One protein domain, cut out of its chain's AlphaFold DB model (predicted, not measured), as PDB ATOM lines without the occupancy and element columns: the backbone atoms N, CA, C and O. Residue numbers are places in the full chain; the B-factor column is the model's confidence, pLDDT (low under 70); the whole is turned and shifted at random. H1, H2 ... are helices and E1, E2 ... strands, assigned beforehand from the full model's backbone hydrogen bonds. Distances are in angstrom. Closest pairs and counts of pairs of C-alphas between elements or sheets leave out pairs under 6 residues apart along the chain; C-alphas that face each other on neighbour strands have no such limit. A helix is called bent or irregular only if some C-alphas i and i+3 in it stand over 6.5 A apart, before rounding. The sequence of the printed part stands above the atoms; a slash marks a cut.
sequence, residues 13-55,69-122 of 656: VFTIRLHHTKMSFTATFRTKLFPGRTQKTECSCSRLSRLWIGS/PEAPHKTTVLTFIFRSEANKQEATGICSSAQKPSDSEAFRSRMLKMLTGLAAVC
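AT A GLANCE: This is residues 13 to 55 and 69 to 122 of the 656 residues of the protein "Predicted protein" of Fusarium vanettenii (strain ATCC MYA-4622 / CBS 123669 / FGSC 9596 / NRRL 45880 / 77-13-4) (UniProt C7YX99). A twisted sheet of three strands, E2, E1 and E3, has a helical hairpin, H2 and H3, packed over one face; no named helix covers the other. The short helix H1 sits beside the E3 edge, and the loop at residues 33 to 40 sticks out; without it the body spans 34 by 31 by 19 A. The 97 printed residues hold three named helices and three named strands, in the order E1 E2 H1 E3 H2 H3; the sheet runs E2 E1 E3, antiparallel throughout, and the class is mixed, helices and strands. The whole is compact, with a radius of gyration of the C-alphas of 13.9 A and spans of 45 by 32 by 21 A.

HOW THE PARTS SIT: E1, residues 13 to 19, and E2, residues 24 to 31, form an antiparallel hairpin; N 15 and O 28 are 2.8 A apart, within hydrogen-bond range. H1, residues 44 to 50, is on the sheet but at the sheet's level, at a height of 2.6 A over a local plane fitted to only just enough C-alphas, 6. Its closest C-alphas to E3, residues 75 to 82, are those of Ser 44 and Thr 79, 5.3 A apart. E3 is antiparallel to the inner strand E1, with N 16 and O 78 2.8 A apart, within hydrogen-bond range. H2, residues 85 to 99, and H3, residues 107 to 121, make two layers with the sheet, helices on one face of it, at heights of 9.7 A and 10.0 A. Each lies over E2 and E1, only just not over E3 with 2 C-alphas there, and runs along the strands, at 7 and 10 degrees to E1 on the local plane. They touch at a shallow tilt of 5 degrees, opposite ways, closest at the C-alphas of Ala 91 and Leu 118, 5.8 A. H3 touches H1 with residues 115 to 119 alone, closest at the C-alphas of Ala 119 and Cys 45, 4.8 A, at a steep tilt of 45 degrees, opposite ways. H1 and H2 are apart. Every O i to N i+4 pair is within hydrogen-bond range in H2 and H3; H1 has 1 of 3, beside 3 of 4 O i to N i+3 pairs.

IN THESE COORDINATES: E1 begins at C-alpha 13, (21.651, -53.972, -30.452), and measures 19.5 A; E2 measures 23.7 A. H1, 10.1 A, is irregular: C-alphas 46 and 49 are 7.1 A apart. E3 measures 22.8 A and H2 20.8 A. H3, 21.0 A, ends at C-alpha 121, (9.113, -53.667, -31.255).

THE WHOLE: The C-alphas of Gly 36 and Ser 104, 48.1 A apart, are the two farthest apart. Residues 56 to 68 are not printed; C-alphas 55 and 69 are 16.1 A apart across the cut. The link E2 to H1 is long, with 12 residues. Mean pLDDT of the printed part is 82.0; residues 33 to 40, 49 to 55 and 69 to 73 are under 70.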
ATOM      1  N   VAL A  13      21.659 -55.430 -30.368       88.81
ATOM      2  CA  VAL A  13      21.651 -53.972 -30.452       88.81
ATOM      3  C   VAL A  13      21.458 -53.579 -31.910       88.81
ATOM      4  O   VAL A  13      22.252 -53.942 -32.779       88.81
ATOM      5  N   PHE A  14      20.407 -52.823 -32.175       91.69
ATOM      6  CA  PHE A  14      20.064 -52.320 -33.489       91.69
ATOM      7  C   PHE A  14      20.342 -50.825 -33.582       91.69
ATOM      8  O   PHE A  14      19.729 -50.029 -32.882       91.69
ATOM      9  N   THR A  15      21.254 -50.422 -34.457       92.31
ATOM     10  CA  THR A  15      21.635 -49.019 -34.625       92.31
ATOM     11  C   THR A  15      21.168 -48.503 -35.978       92.31
ATOM     12  O   THR A  15      21.577 -49.030 -37.016       92.31
ATOM     13  N   ILE A  16      20.387 -47.422 -35.966       93.62
ATOM     14  CA  ILE A  16      20.009 -46.650 -37.149       93.62
ATOM     15  C   ILE A  16      20.795 -45.349 -37.193       93.62
ATOM     16  O   ILE A  16      20.891 -44.632 -36.199       93.62
ATOM     17  N   ARG A  17      21.312 -45.002 -38.370       92.75
ATOM     18  CA  ARG A  17      21.883 -43.687 -38.662       92.75
ATOM     19  C   ARG A  17      21.033 -42.998 -39.722       92.75
ATOM     20  O   ARG A  17      20.960 -43.476 -40.850       92.75
ATOM     21  N   LEU A  18      20.398 -41.890 -39.361       90.69
ATOM     22  CA  LEU A  18      19.562 -41.071 -40.241       90.69
ATOM     23  C   LEU A  18      20.415 -39.996 -40.889       90.69
ATOM     24  O   LEU A  18      20.932 -39.137 -40.187       90.69
ATOM     25  N   HIS A  19      20.557 -40.029 -42.207       90.62
ATOM     26  CA  HIS A  19      21.315 -39.050 -42.974       90.62
ATOM     27  C   HIS A  19      20.363 -38.000 -43.551       90.62
ATOM     28  O   HIS A  19      19.880 -38.138 -44.674       90.62
ATOM     29  N   HIS A  20      20.112 -36.934 -42.786       84.75
ATOM     30  CA  HIS A  20      19.126 -35.899 -43.131       84.75
ATOM     31  C   HIS A  20      19.392 -35.236 -44.484       84.75
ATOM     32  O   HIS A  20      18.470 -35.045 -45.267       84.75
ATOM     33  N   THR A  21      20.657 -34.956 -44.805       87.00
ATOM     34  CA  THR A  21      21.033 -34.318 -46.078       87.00
ATOM     35  C   THR A  21      20.853 -35.228 -47.287       87.00
ATOM     36  O   THR A  21      20.663 -34.744 -48.394       87.00
ATOM     37  N   LYS A  22      20.942 -36.545 -47.084       90.31
ATOM     38  CA  LYS A  22      20.815 -37.548 -48.146       90.31
ATOM     39  C   LYS A  22      19.420 -38.164 -48.203       90.31
ATOM     40  O   LYS A  22      19.240 -39.096 -48.976       90.31
ATOM     41  N   MET A  23      18.502 -37.733 -47.329       89.69
ATOM     42  CA  MET A  23      17.178 -38.336 -47.142       89.69
ATOM     43  C   MET A  23      17.226 -39.873 -47.173       89.69
ATOM     44  O   MET A  23      16.489 -40.542 -47.893       89.69
ATOM     45  N   SER A  24      18.174 -40.438 -46.425       92.81
ATOM     46  CA  SER A  24      18.422 -41.879 -46.364       92.81
ATOM     47  C   SER A  24      18.789 -42.298 -44.949       92.81
ATOM     48  O   SER A  24      19.078 -41.466 -44.086       92.81
ATOM     49  N   PHE A  25      18.786 -43.600 -44.690       94.56
ATOM     50  CA  PHE A  25      19.252 -44.147 -43.426       94.56
ATOM     51  C   PHE A  25      20.081 -45.406 -43.644       94.56
ATOM     52  O   PHE A  25      19.950 -46.089 -44.658       94.56
ATOM     53  N   THR A  26      20.934 -45.716 -42.673       94.50
ATOM     54  CA  THR A  26      21.630 -47.001 -42.589       94.50
ATOM     55  C   THR A  26      21.232 -47.710 -41.306       94.50
ATOM     56  O   THR A  26      21.120 -47.089 -40.251       94.50
ATOM     57  N   ALA A  27      20.980 -49.009 -41.409       93.12
ATOM     58  CA  ALA A  27      20.499 -49.857 -40.329       93.12
ATOM     59  C   ALA A  27      21.517 -50.978 -40.099       93.12
ATOM     60  O   ALA A  27      21.947 -51.630 -41.047       93.12
ATOM     61  N   THR A  28      21.938 -51.181 -38.852       93.00
ATOM     62  CA  THR A  28      22.953 -52.184 -38.503       93.00
ATOM     63  C   THR A  28      22.534 -52.958 -37.263       93.00
ATOM     64  O   THR A  28      22.283 -52.365 -36.218       93.00
ATOM     65  N   PHE A  29      22.481 -54.284 -37.368       89.19
ATOM     66  CA  PHE A  29      22.276 -55.176 -36.229       89.19
ATOM     67  C   PHE A  29      23.632 -55.659 -35.718       89.19
ATOM     68  O   PHE A  29      24.489 -56.074 -36.500       89.19
ATOM     69  N   ARG A  30      23.845 -55.590 -34.405       88.81
ATOM     70  CA  ARG A  30      25.035 -56.116 -33.737       88.81
ATOM     71  C   ARG A  30      24.613 -56.929 -32.525       88.81
ATOM     72  O   ARG A  30      24.105 -56.376 -31.550       88.81
ATOM     73  N   THR A  31      24.882 -58.227 -32.555       83.69
ATOM     74  CA  THR A  31      24.807 -59.068 -31.360       83.69
ATOM     75  C   THR A  31      26.007 -58.727 -30.486       83.69
ATOM     76  O   THR A  31      27.148 -59.007 -30.855       83.69
ATOM     77  N   LYS A  32      25.783 -58.043 -29.360       75.25
ATOM     78  CA  LYS A  32      26.857 -57.761 -28.405       75.25
ATOM     79  C   LYS A  32      26.878 -58.865 -27.358       75.25
ATOM     80  O   LYS A  32      25.991 -58.944 -26.516       75.25
ATOM     81  N   LEU A  33      27.930 -59.677 -27.384       68.94
ATOM     82  CA  LEU A  33      28.346 -60.426 -26.204       68.94
ATOM     83  C   LEU A  33      28.838 -59.387 -25.189       68.94
ATOM     84  O   LEU A  33      29.733 -58.604 -25.511       68.94
ATOM     85  N   PHE A  34      28.243 -59.327 -23.998       63.28
ATOM     86  CA  PHE A  34      28.721 -58.473 -22.907       63.28
ATOM     87  C   PHE A  34      29.548 -59.312 -21.923       63.28
ATOM     88  O   PHE A  34      29.012 -59.759 -20.908       63.28
ATOM     89  N   PRO A  35      30.853 -59.545 -22.162       51.09
ATOM     90  CA  PRO A  35      31.709 -60.110 -21.137       51.09
ATOM     91  C   PRO A  35      32.039 -59.009 -20.114       51.09
ATOM     92  O   PRO A  35      32.928 -58.186 -20.312       51.09
ATOM     93  N   GLY A  36      31.287 -58.962 -19.012       51.31
ATOM     94  CA  GLY A  36      31.783 -58.439 -17.733       51.31
ATOM     95  C   GLY A  36      31.887 -56.919 -17.518       51.31
ATOM     96  O   GLY A  36      32.573 -56.513 -16.582       51.31
ATOM     97  N   ARG A  37      31.219 -56.049 -18.295       45.72
ATOM     98  CA  ARG A  37      31.111 -54.613 -17.939       45.72
ATOM     99  C   ARG A  37      29.750 -54.016 -18.309       45.72
ATOM    100  O   ARG A  37      29.387 -53.938 -19.478       45.72
ATOM    101  N   THR A  38      29.014 -53.559 -17.297       45.31
ATOM    102  CA  THR A  38      27.654 -52.999 -17.367       45.31
ATOM    103  C   THR A  38      27.632 -51.554 -17.880       45.31
ATOM    104  O   THR A  38      27.140 -50.652 -17.202       45.31
ATOM    105  N   GLN A  39      28.166 -51.285 -19.073       52.94
ATOM    106  CA  GLN A  39      27.820 -50.027 -19.742       52.94
ATOM    107  C   GLN A  39      26.381 -50.151 -20.249       52.94
ATOM    108  O   GLN A  39      26.125 -50.845 -21.233       52.94
ATOM    109  N   LYS A  40      25.439 -49.517 -19.538       67.38
ATOM    110  CA  LYS A  40      24.026 -49.444 -19.925       67.38
ATOM    111  C   LYS A  40      23.932 -48.750 -21.287       67.38
ATOM    112  O   LYS A  40      24.081 -47.539 -21.383       67.38
ATOM    113  N   THR A  41      23.721 -49.509 -22.358       71.88
ATOM    114  CA  THR A  41      23.337 -48.932 -23.648       71.88
ATOM    115  C   THR A  41      21.884 -48.480 -23.553       71.88
ATOM    116  O   THR A  41      21.005 -49.316 -23.364       71.88
ATOM    117  N   GLU A  42      21.621 -47.183 -23.667       79.50
ATOM    118  CA  GLU A  42      20.259 -46.638 -23.618       79.50
ATOM    119  C   GLU A  42      19.487 -46.955 -24.924       79.50
ATOM    120  O   GLU A  42      19.950 -46.588 -26.009       79.50
ATOM    121  N   CYS A  43      18.312 -47.621 -24.859       86.31
ATOM    122  CA  CYS A  43      17.401 -47.710 -26.027       86.31
ATOM    123  C   CYS A  43      16.820 -46.313 -26.296       86.31
ATOM    124  O   CYS A  43      16.425 -45.578 -25.394       86.31
ATOM    125  N   SER A  44      16.764 -45.946 -27.569       87.38
ATOM    126  CA  SER A  44      16.263 -44.674 -28.079       87.38
ATOM    127  C   SER A  44      14.738 -44.632 -28.162       87.38
ATOM    128  O   SER A  44      14.202 -43.575 -28.482       87.38
ATOM    129  N   CYS A  45      14.033 -45.729 -27.848       84.31
ATOM    130  CA  CYS A  45      12.567 -45.783 -27.829       84.31
ATOM    131  C   CYS A  45      11.958 -44.684 -26.941       84.31
ATOM    132  O   CYS A  45      11.017 -44.014 -27.355       84.31
ATOM    133  N   SER A  46      12.554 -44.408 -25.775       75.25
ATOM    134  CA  SER A  46      12.109 -43.369 -24.834       75.25
ATOM    135  C   SER A  46      12.364 -41.938 -25.319       75.25
ATOM    136  O   SER A  46      11.789 -40.989 -24.788       75.25
ATOM    137  N   ARG A  47      13.231 -41.770 -26.324       76.50
ATOM    138  CA  ARG A  47      13.641 -40.470 -26.871       76.50
ATOM    139  C   ARG A  47      12.871 -40.088 -28.130       76.50
ATOM    140  O   ARG A  47      12.996 -38.948 -28.567       76.50
ATOM    141  N   LEU A  48      12.086 -40.999 -28.711       78.12
ATOM    142  CA  LEU A  48      11.397 -40.747 -29.976       78.12
ATOM    143  C   LEU A  48      10.374 -39.612 -29.889       78.12
ATOM    144  O   LEU A  48      10.274 -38.843 -30.835       78.12
ATOM    145  N   SER A  49       9.696 -39.432 -28.749       64.62
ATOM    146  CA  SER A  49       8.780 -38.296 -28.542       64.62
ATOM    147  C   SER A  49       9.483 -36.935 -28.592       64.62
ATOM    148  O   SER A  49       8.838 -35.919 -28.824       64.62
ATOM    149  N   ARG A  50      10.807 -36.912 -28.394       61.34
ATOM    150  CA  ARG A  50      11.642 -35.705 -28.462       61.34
ATOM    151  C   ARG A  50      12.346 -35.536 -29.806       61.34
ATOM    152  O   ARG A  50      12.992 -34.514 -30.024       61.34
ATOM    153  N   LEU A  51      12.291 -36.530 -30.692       68.75
ATOM    154  CA  LEU A  51      12.901 -36.421 -32.011       68.75
ATOM    155  C   LEU A  51      11.964 -35.652 -32.928       68.75
ATOM    156  O   LEU A  51      10.997 -36.192 -33.457       68.75
ATOM    157  N   TRP A  52      12.290 -34.384 -33.141       60.03
ATOM    158  CA  TRP A  52      11.628 -33.584 -34.153       60.03
ATOM    159  C   TRP A  52      12.086 -34.029 -35.547       60.03
ATOM    160  O   TRP A  52      13.237 -33.834 -35.941       60.03
ATOM    161  N   ILE A  53      11.176 -34.643 -36.298       60.97
ATOM    162  CA  ILE A  53      11.337 -34.944 -37.720       60.97
ATOM    163  C   ILE A  53      10.414 -33.948 -38.418       60.97
ATOM    164  O   ILE A  53       9.213 -34.173 -38.462       60.97
ATOM    165  N   GLY A  54      10.940 -32.786 -38.813       54.91
ATOM    166  CA  GLY A  54      10.128 -31.618 -39.178       54.91
ATOM    167  C   GLY A  54       8.964 -31.861 -40.144       54.91
ATOM    168  O   GLY A  54       8.969 -32.808 -40.918       54.91
ATOM    169  N   SER A  55       7.964 -30.978 -40.121       55.34
ATOM    170  CA  SER A  55       6.848 -31.041 -41.075       55.34
ATOM    171  C   SER A  55       7.339 -30.772 -42.504       55.34
ATOM    172  O   SER A  55       8.122 -29.845 -42.737       55.34
ATOM    173  N   PRO A  69      16.590 -26.140 -30.665       37.84
ATOM    174  CA  PRO A  69      18.027 -26.342 -30.512       37.84
ATOM    175  C   PRO A  69      18.688 -26.571 -31.881       37.84
ATOM    176  O   PRO A  69      18.003 -26.905 -32.846       37.84
ATOM    177  N   GLU A  70      20.007 -26.353 -31.938       42.34
ATOM    178  CA  GLU A  70      20.881 -26.383 -33.124       42.34
ATOM    179  C   GLU A  70      20.386 -27.243 -34.299       42.34
ATOM    180  O   GLU A  70      19.936 -28.378 -34.118       42.34
ATOM    181  N   ALA A  71      20.548 -26.720 -35.526       48.94
ATOM    182  CA  ALA A  71      20.265 -27.448 -36.761       48.94
ATOM    183  C   ALA A  71      20.781 -28.893 -36.640       48.94
ATOM    184  O   ALA A  71      21.966 -29.083 -36.347       48.94
ATOM    185  N   PRO A  72      19.911 -29.908 -36.812       55.72
ATOM    186  CA  PRO A  72      20.253 -31.275 -36.470       55.72
ATOM    187  C   PRO A  72      21.542 -31.661 -37.183       55.72
ATOM    188  O   PRO A  72      21.723 -31.363 -38.370       55.72
ATOM    189  N   HIS A  73      22.450 -32.318 -36.457       65.38
ATOM    190  CA  HIS A  73      23.663 -32.864 -37.049       65.38
ATOM    191  C   HIS A  73      23.322 -33.577 -38.363       65.38
ATOM    192  O   HIS A  73      22.286 -34.237 -38.473       65.38
ATOM    193  N   LYS A  74      24.227 -33.511 -39.352       85.50
ATOM    194  CA  LYS A  74      24.067 -34.176 -40.664       85.50
ATOM    195  C   LYS A  74      23.661 -35.650 -40.541       85.50
ATOM    196  O   LYS A  74      23.176 -36.245 -41.505       85.50
ATOM    197  N   THR A  75      23.909 -36.271 -39.387       85.94
ATOM    198  CA  THR A  75      23.463 -37.620 -39.080       85.94
ATOM    199  C   THR A  75      22.969 -37.749 -37.638       85.94
ATOM    200  O   THR A  75      23.678 -37.371 -36.711       85.94
ATOM    201  N   THR A  76      21.786 -38.337 -37.449       88.12
ATOM    202  CA  THR A  76      21.255 -38.726 -36.130       88.12
ATOM    203  C   THR A  76      21.444 -40.223 -35.929       88.12
ATOM    204  O   THR A  76      21.107 -41.001 -36.817       88.12
ATOM    205  N   VAL A  77      21.974 -40.642 -34.779       90.75
ATOM    206  CA  VAL A  77      22.166 -42.063 -34.445       90.75
ATOM    207  C   VAL A  77      21.156 -42.476 -33.380       90.75
ATOM    208  O   VAL A  77      21.081 -41.850 -32.329       90.75
ATOM    209  N   LEU A  78      20.398 -43.534 -33.656       91.56
ATOM    210  CA  LEU A  78      19.389 -44.111 -32.772       91.56
ATOM    211  C   LEU A  78      19.726 -45.577 -32.522       91.56
ATOM    212  O   LEU A  78      20.150 -46.280 -33.436       91.56
ATOM    213  N   THR A  79      19.535 -46.030 -31.291       91.94
ATOM    214  CA  THR A  79      19.852 -47.395 -30.861       91.94
ATOM    215  C   THR A  79      18.604 -48.049 -30.287       91.94
ATOM    216  O   THR A  79      18.002 -47.500 -29.378       91.94
ATOM    217  N   PHE A  80      18.225 -49.221 -30.771       91.50
ATOM    218  CA  PHE A  80      17.156 -50.061 -30.243       91.50
ATOM    219  C   PHE A  80      17.749 -51.381 -29.744       91.50
ATOM    220  O   PHE A  80      18.843 -51.763 -30.158       91.50
ATOM    221  N   ILE A  81      17.075 -52.063 -28.824       90.25
ATOM    222  CA  ILE A  81      17.554 -53.331 -28.261       90.25
ATOM    223  C   ILE A  81      16.423 -54.349 -28.356       90.25
ATOM    224  O   ILE A  81      15.318 -54.091 -27.882       90.25
ATOM    225  N   PHE A  82      16.717 -55.496 -28.960       88.81
ATOM    226  CA  PHE A  82      15.800 -56.620 -29.131       88.81
ATOM    227  C   PHE A  82      16.426 -57.856 -28.479       88.81
ATOM    228  O   PHE A  82      17.603 -58.131 -28.705       88.81
ATOM    229  N   ARG A  83      15.684 -58.572 -27.636       84.88
ATOM    230  CA  ARG A  83      16.132 -59.786 -26.934       84.88
ATOM    231  C   ARG A  83      15.638 -61.055 -27.636       84.88
ATOM    232  O   ARG A  83      16.348 -62.054 -27.632       84.88
ATOM    233  N   SER A  84      14.473 -61.012 -28.279       87.56
ATOM    234  CA  SER A  84      13.888 -62.108 -29.035       87.56
ATOM    235  C   SER A  84      14.262 -62.036 -30.514       87.56
ATOM    236  O   SER A  84      14.340 -60.968 -31.135       87.56
ATOM    237  N   GLU A  85      14.481 -63.211 -31.104       88.00
ATOM    238  CA  GLU A  85      14.721 -63.328 -32.542       88.00
ATOM    239  C   GLU A  85      13.476 -62.915 -33.347       88.00
ATOM    240  O   GLU A  85      13.620 -62.337 -34.420       88.00
ATOM    241  N   ALA A  86      12.268 -63.119 -32.805       89.56
ATOM    242  CA  ALA A  86      11.016 -62.678 -33.422       89.56
ATOM    243  C   ALA A  86      10.971 -61.149 -33.584       89.56
ATOM    244  O   ALA A  86      10.773 -60.652 -34.693       89.56
ATOM    245  N   ASN A  87      11.273 -60.392 -32.526       89.56
ATOM    246  CA  ASN A  87      11.280 -58.929 -32.585       89.56
ATOM    247  C   ASN A  87      12.418 -58.395 -33.454       89.56
ATOM    248  O   ASN A  87      12.267 -57.392 -34.147       89.56
ATOM    249  N   LYS A  88      13.562 -59.083 -33.488       91.50
ATOM    250  CA  LYS A  88      14.632 -58.765 -34.441       91.50
ATOM    251  C   LYS A  88      14.177 -58.968 -35.892       91.50
ATOM    252  O   LYS A  88      14.479 -58.123 -36.740       91.50
ATOM    253  N   GLN A  89      13.459 -60.052 -36.193       91.94
ATOM    254  CA  GLN A  89      12.901 -60.305 -37.525       91.94
ATOM    255  C   GLN A  89      11.849 -59.255 -37.898       91.94
ATOM    256  O   GLN A  89      11.904 -58.703 -38.997       91.94
ATOM    257  N   GLU A  90      10.960 -58.899 -36.973       94.12
ATOM    258  CA  GLU A  90       9.959 -57.851 -37.179       94.12
ATOM    259  C   GLU A  90      10.613 -56.483 -37.421       94.12
ATOM    260  O   GLU A  90      10.326 -55.822 -38.421       94.12
ATOM    261  N   ALA A  91      11.581 -56.090 -36.589       92.81
ATOM    262  CA  ALA A  91      12.353 -54.862 -36.769       92.81
ATOM    263  C   ALA A  91      13.077 -54.825 -38.124       92.81
ATOM    264  O   ALA A  91      13.137 -53.777 -38.778       92.81
ATOM    265  N   THR A  92      13.592 -55.973 -38.573       94.25
ATOM    266  CA  THR A  92      14.183 -56.122 -39.908       94.25
ATOM    267  C   THR A  92      13.130 -55.878 -40.992       94.25
ATOM    268  O   THR A  92      13.378 -55.086 -41.899       94.25
ATOM    269  N   GLY A  93      11.934 -56.460 -40.864       95.06
ATOM    270  CA  GLY A  93      10.810 -56.243 -41.779       95.06
ATOM    271  C   GLY A  93      10.360 -54.780 -41.864       95.06
ATOM    272  O   GLY A  93      10.152 -54.260 -42.965       95.06
ATOM    273  N   ILE A  94      10.288 -54.083 -40.725       95.06
ATOM    274  CA  ILE A  94       9.970 -52.647 -40.655       95.06
ATOM    275  C   ILE A  94      11.028 -51.826 -41.410       95.06
ATOM    276  O   ILE A  94      10.688 -50.967 -42.226       95.06
ATOM    277  N   CYS A  95      12.314 -52.131 -41.212       94.12
ATOM    278  CA  CYS A  95      13.407 -51.440 -41.899       94.12
ATOM    279  C   CYS A  95      13.422 -51.714 -43.404       94.12
ATOM    280  O   CYS A  95      13.566 -50.780 -44.193       94.12
ATOM    281  N   SER A  96      13.246 -52.969 -43.820       94.69
ATOM    282  CA  SER A  96      13.175 -53.341 -45.235       94.69
ATOM    283  C   SER A  96      11.992 -52.677 -45.938       94.69
ATOM    284  O   SER A  96      12.120 -52.253 -47.084       94.69
ATOM    285  N   SER A  97      10.859 -52.530 -45.248       93.81
ATOM    286  CA  SER A  97       9.690 -51.822 -45.778       93.81
ATOM    287  C   SER A  97       9.967 -50.328 -45.963       93.81
ATOM    288  O   SER A  97       9.598 -49.761 -46.984       93.81
ATOM    289  N   ALA A  98      10.686 -49.703 -45.028       93.00
ATOM    290  CA  ALA A  98      11.046 -48.285 -45.097       93.00
ATOM    291  C   ALA A  98      12.190 -47.963 -46.081       93.00
ATOM    292  O   ALA A  98      12.348 -46.805 -46.480       93.00
ATOM    293  N   GLN A  99      12.998 -48.958 -46.465       91.94
ATOM    294  CA  GLN A  99      14.040 -48.810 -47.490       91.94
ATOM    295  C   GLN A  99      13.473 -48.754 -48.906       91.94
ATOM    296  O   GLN A  99      14.109 -48.161 -49.775       91.94
ATOM    297  N   LYS A 100      12.298 -49.348 -49.149       90.31
ATOM    298  CA  LYS A 100      11.637 -49.264 -50.452       90.31
ATOM    299  C   LYS A 100      11.162 -47.819 -50.652       90.31
ATOM    300  O   LYS A 100      10.323 -47.358 -49.875       90.31
ATOM    301  N   PRO A 101      11.710 -47.075 -51.626       78.81
ATOM    302  CA  PRO A 101      11.216 -45.741 -51.917       78.81
ATOM    303  C   PRO A 101       9.753 -45.861 -52.355       78.81
ATOM    304  O   PRO A 101       9.423 -46.628 -53.254       78.81
ATOM    305  N   SER A 102       8.875 -45.155 -51.651       83.75
ATOM    306  CA  SER A 102       7.509 -44.910 -52.097       83.75
ATOM    307  C   SER A 102       7.515 -43.551 -52.778       83.75
ATOM    308  O   SER A 102       7.924 -42.571 -52.155       83.75
ATOM    309  N   ASP A 103       7.067 -43.497 -54.031       81.75
ATOM    310  CA  ASP A 103       6.997 -42.249 -54.798       81.75
ATOM    311  C   ASP A 103       5.958 -41.269 -54.221       81.75
ATOM    312  O   ASP A 103       6.013 -40.073 -54.494       81.75
ATOM    313  N   SER A 104       5.031 -41.758 -53.388       83.81
ATOM    314  CA  SER A 104       3.945 -40.968 -52.797       83.81
ATOM    315  C   SER A 104       4.195 -40.511 -51.358       83.81
ATOM    316  O   SER A 104       3.526 -39.592 -50.896       83.81
ATOM    317  N   GLU A 105       5.106 -41.150 -50.615       88.00
ATOM    318  CA  GLU A 105       5.316 -40.853 -49.191       88.00
ATOM    319  C   GLU A 105       6.625 -40.092 -48.955       88.00
ATOM    320  O   GLU A 105       7.725 -40.593 -49.215       88.00
ATOM    321  N   ALA A 106       6.506 -38.888 -48.387       90.12
ATOM    322  CA  ALA A 106       7.653 -38.067 -48.037       90.12
ATOM    323  C   ALA A 106       8.593 -38.802 -47.061       90.12
ATOM    324  O   ALA A 106       8.154 -39.509 -46.147       90.12
ATOM    325  N   PHE A 107       9.910 -38.625 -47.241       88.25
ATOM    326  CA  PHE A 107      10.939 -39.339 -46.473       88.25
ATOM    327  C   PHE A 107      10.710 -39.244 -44.960       88.25
ATOM    328  O   PHE A 107      10.907 -40.225 -44.248       88.25
ATOM    329  N   ARG A 108      10.256 -38.088 -44.461       84.75
ATOM    330  CA  ARG A 108      10.036 -37.872 -43.030       84.75
ATOM    331  C   ARG A 108       8.850 -38.654 -42.481       84.75
ATOM    332  O   ARG A 108       9.000 -39.256 -41.422       84.75
ATOM    333  N   SER A 109       7.729 -38.709 -43.203       87.19
ATOM    334  CA  SER A 109       6.580 -39.554 -42.839       87.19
ATOM    335  C   SER A 109       7.000 -41.020 -42.750       87.19
ATOM    336  O   SER A 109       6.806 -41.671 -41.720       87.19
ATOM    337  N   ARG A 110       7.716 -41.495 -43.778       92.25
ATOM    338  CA  ARG A 110       8.248 -42.861 -43.820       92.25
ATOM    339  C   ARG A 110       9.189 -43.138 -42.648       92.25
ATOM    340  O   ARG A 110       9.122 -44.197 -42.025       92.25
ATOM    341  N   MET A 111      10.043 -42.172 -42.316       91.88
ATOM    342  CA  MET A 111      10.960 -42.260 -41.187       91.88
ATOM    343  C   MET A 111      10.244 -42.287 -39.839       91.88
ATOM    344  O   MET A 111      10.580 -43.123 -39.003       91.88
ATOM    345  N   LEU A 112       9.257 -41.419 -39.621       87.50
ATOM    346  CA  LEU A 112       8.462 -41.401 -38.398       87.50
ATOM    347  C   LEU A 112       7.730 -42.734 -38.219       87.50
ATOM    348  O   LEU A 112       7.828 -43.346 -37.159       87.50
ATOM    349  N   LYS A 113       7.082 -43.235 -39.275       90.88
ATOM    350  CA  LYS A 113       6.402 -44.534 -39.275       90.88
ATOM    351  C   LYS A 113       7.361 -45.681 -38.950       90.88
ATOM    352  O   LYS A 113       7.045 -46.519 -38.107       90.88
ATOM    353  N   MET A 114       8.551 -45.687 -39.559       94.31
ATOM    354  CA  MET A 114       9.587 -46.683 -39.271       94.31
ATOM    355  C   MET A 114      10.042 -46.616 -37.809       94.31
ATOM    356  O   MET A 114      10.095 -47.641 -37.137       94.31
ATOM    357  N   LEU A 115      10.374 -45.425 -37.305       92.69
ATOM    358  CA  LEU A 115      10.887 -45.256 -35.945       92.69
ATOM    359  C   LEU A 115       9.838 -45.599 -34.892       92.69
ATOM    360  O   LEU A 115      10.179 -46.271 -33.925       92.69
ATOM    361  N   THR A 116       8.579 -45.209 -35.096       87.81
ATOM    362  CA  THR A 116       7.460 -45.588 -34.225       87.81
ATOM    363  C   THR A 116       7.248 -47.100 -34.223       87.81
ATOM    364  O   THR A 116       7.106 -47.689 -33.154       87.81
ATOM    365  N   GLY A 117       7.315 -47.749 -35.392       91.75
ATOM    366  CA  GLY A 117       7.258 -49.209 -35.489       91.75
ATOM    367  C   GLY A 117       8.403 -49.885 -34.729       91.75
ATOM    368  O   GLY A 117       8.179 -50.775 -33.920       91.75
ATOM    369  N   LEU A 118       9.636 -49.410 -34.904       91.88
ATOM    370  CA  LEU A 118      10.797 -49.938 -34.178       91.88
ATOM    371  C   LEU A 118      10.732 -49.688 -32.670       91.88
ATOM    372  O   LEU A 118      11.245 -50.493 -31.897       91.88
ATOM    373  N   ALA A 119      10.108 -48.590 -32.246       89.12
ATOM    374  CA  ALA A 119       9.825 -48.324 -30.840       89.12
ATOM    375  C   ALA A 119       8.881 -49.368 -30.254       89.12
ATOM    376  O   ALA A 119       9.149 -49.865 -29.165       89.12
ATOM    377  N   ALA A 120       7.808 -49.683 -30.988       87.25
ATOM    378  CA  ALA A 120       6.803 -50.658 -30.582       87.25
ATOM    379  C   ALA A 120       7.402 -52.065 -30.447       87.25
ATOM    380  O   ALA A 120       7.011 -52.813 -29.558       87.25
ATOM    381  N   VAL A 121       8.401 -52.382 -31.277       89.44
ATOM    382  CA  VAL A 121       9.113 -53.667 -31.255       89.44
ATOM    383  C   VAL A 121      10.301 -53.681 -30.266       89.44
ATOM    384  O   VAL A 121      10.725 -54.767 -29.868       89.44
ATOM    385  N   CYS A 122      10.873 -52.527 -29.847       87.88
ATOM    386  CA  CYS A 122      12.047 -52.475 -28.937       87.88
ATOM    387  C   CYS A 122      11.712 -53.168 -27.608       87.88
ATOM    388  O   CYS A 122      10.873 -52.705 -26.840       87.88
TER     389      CYS A 122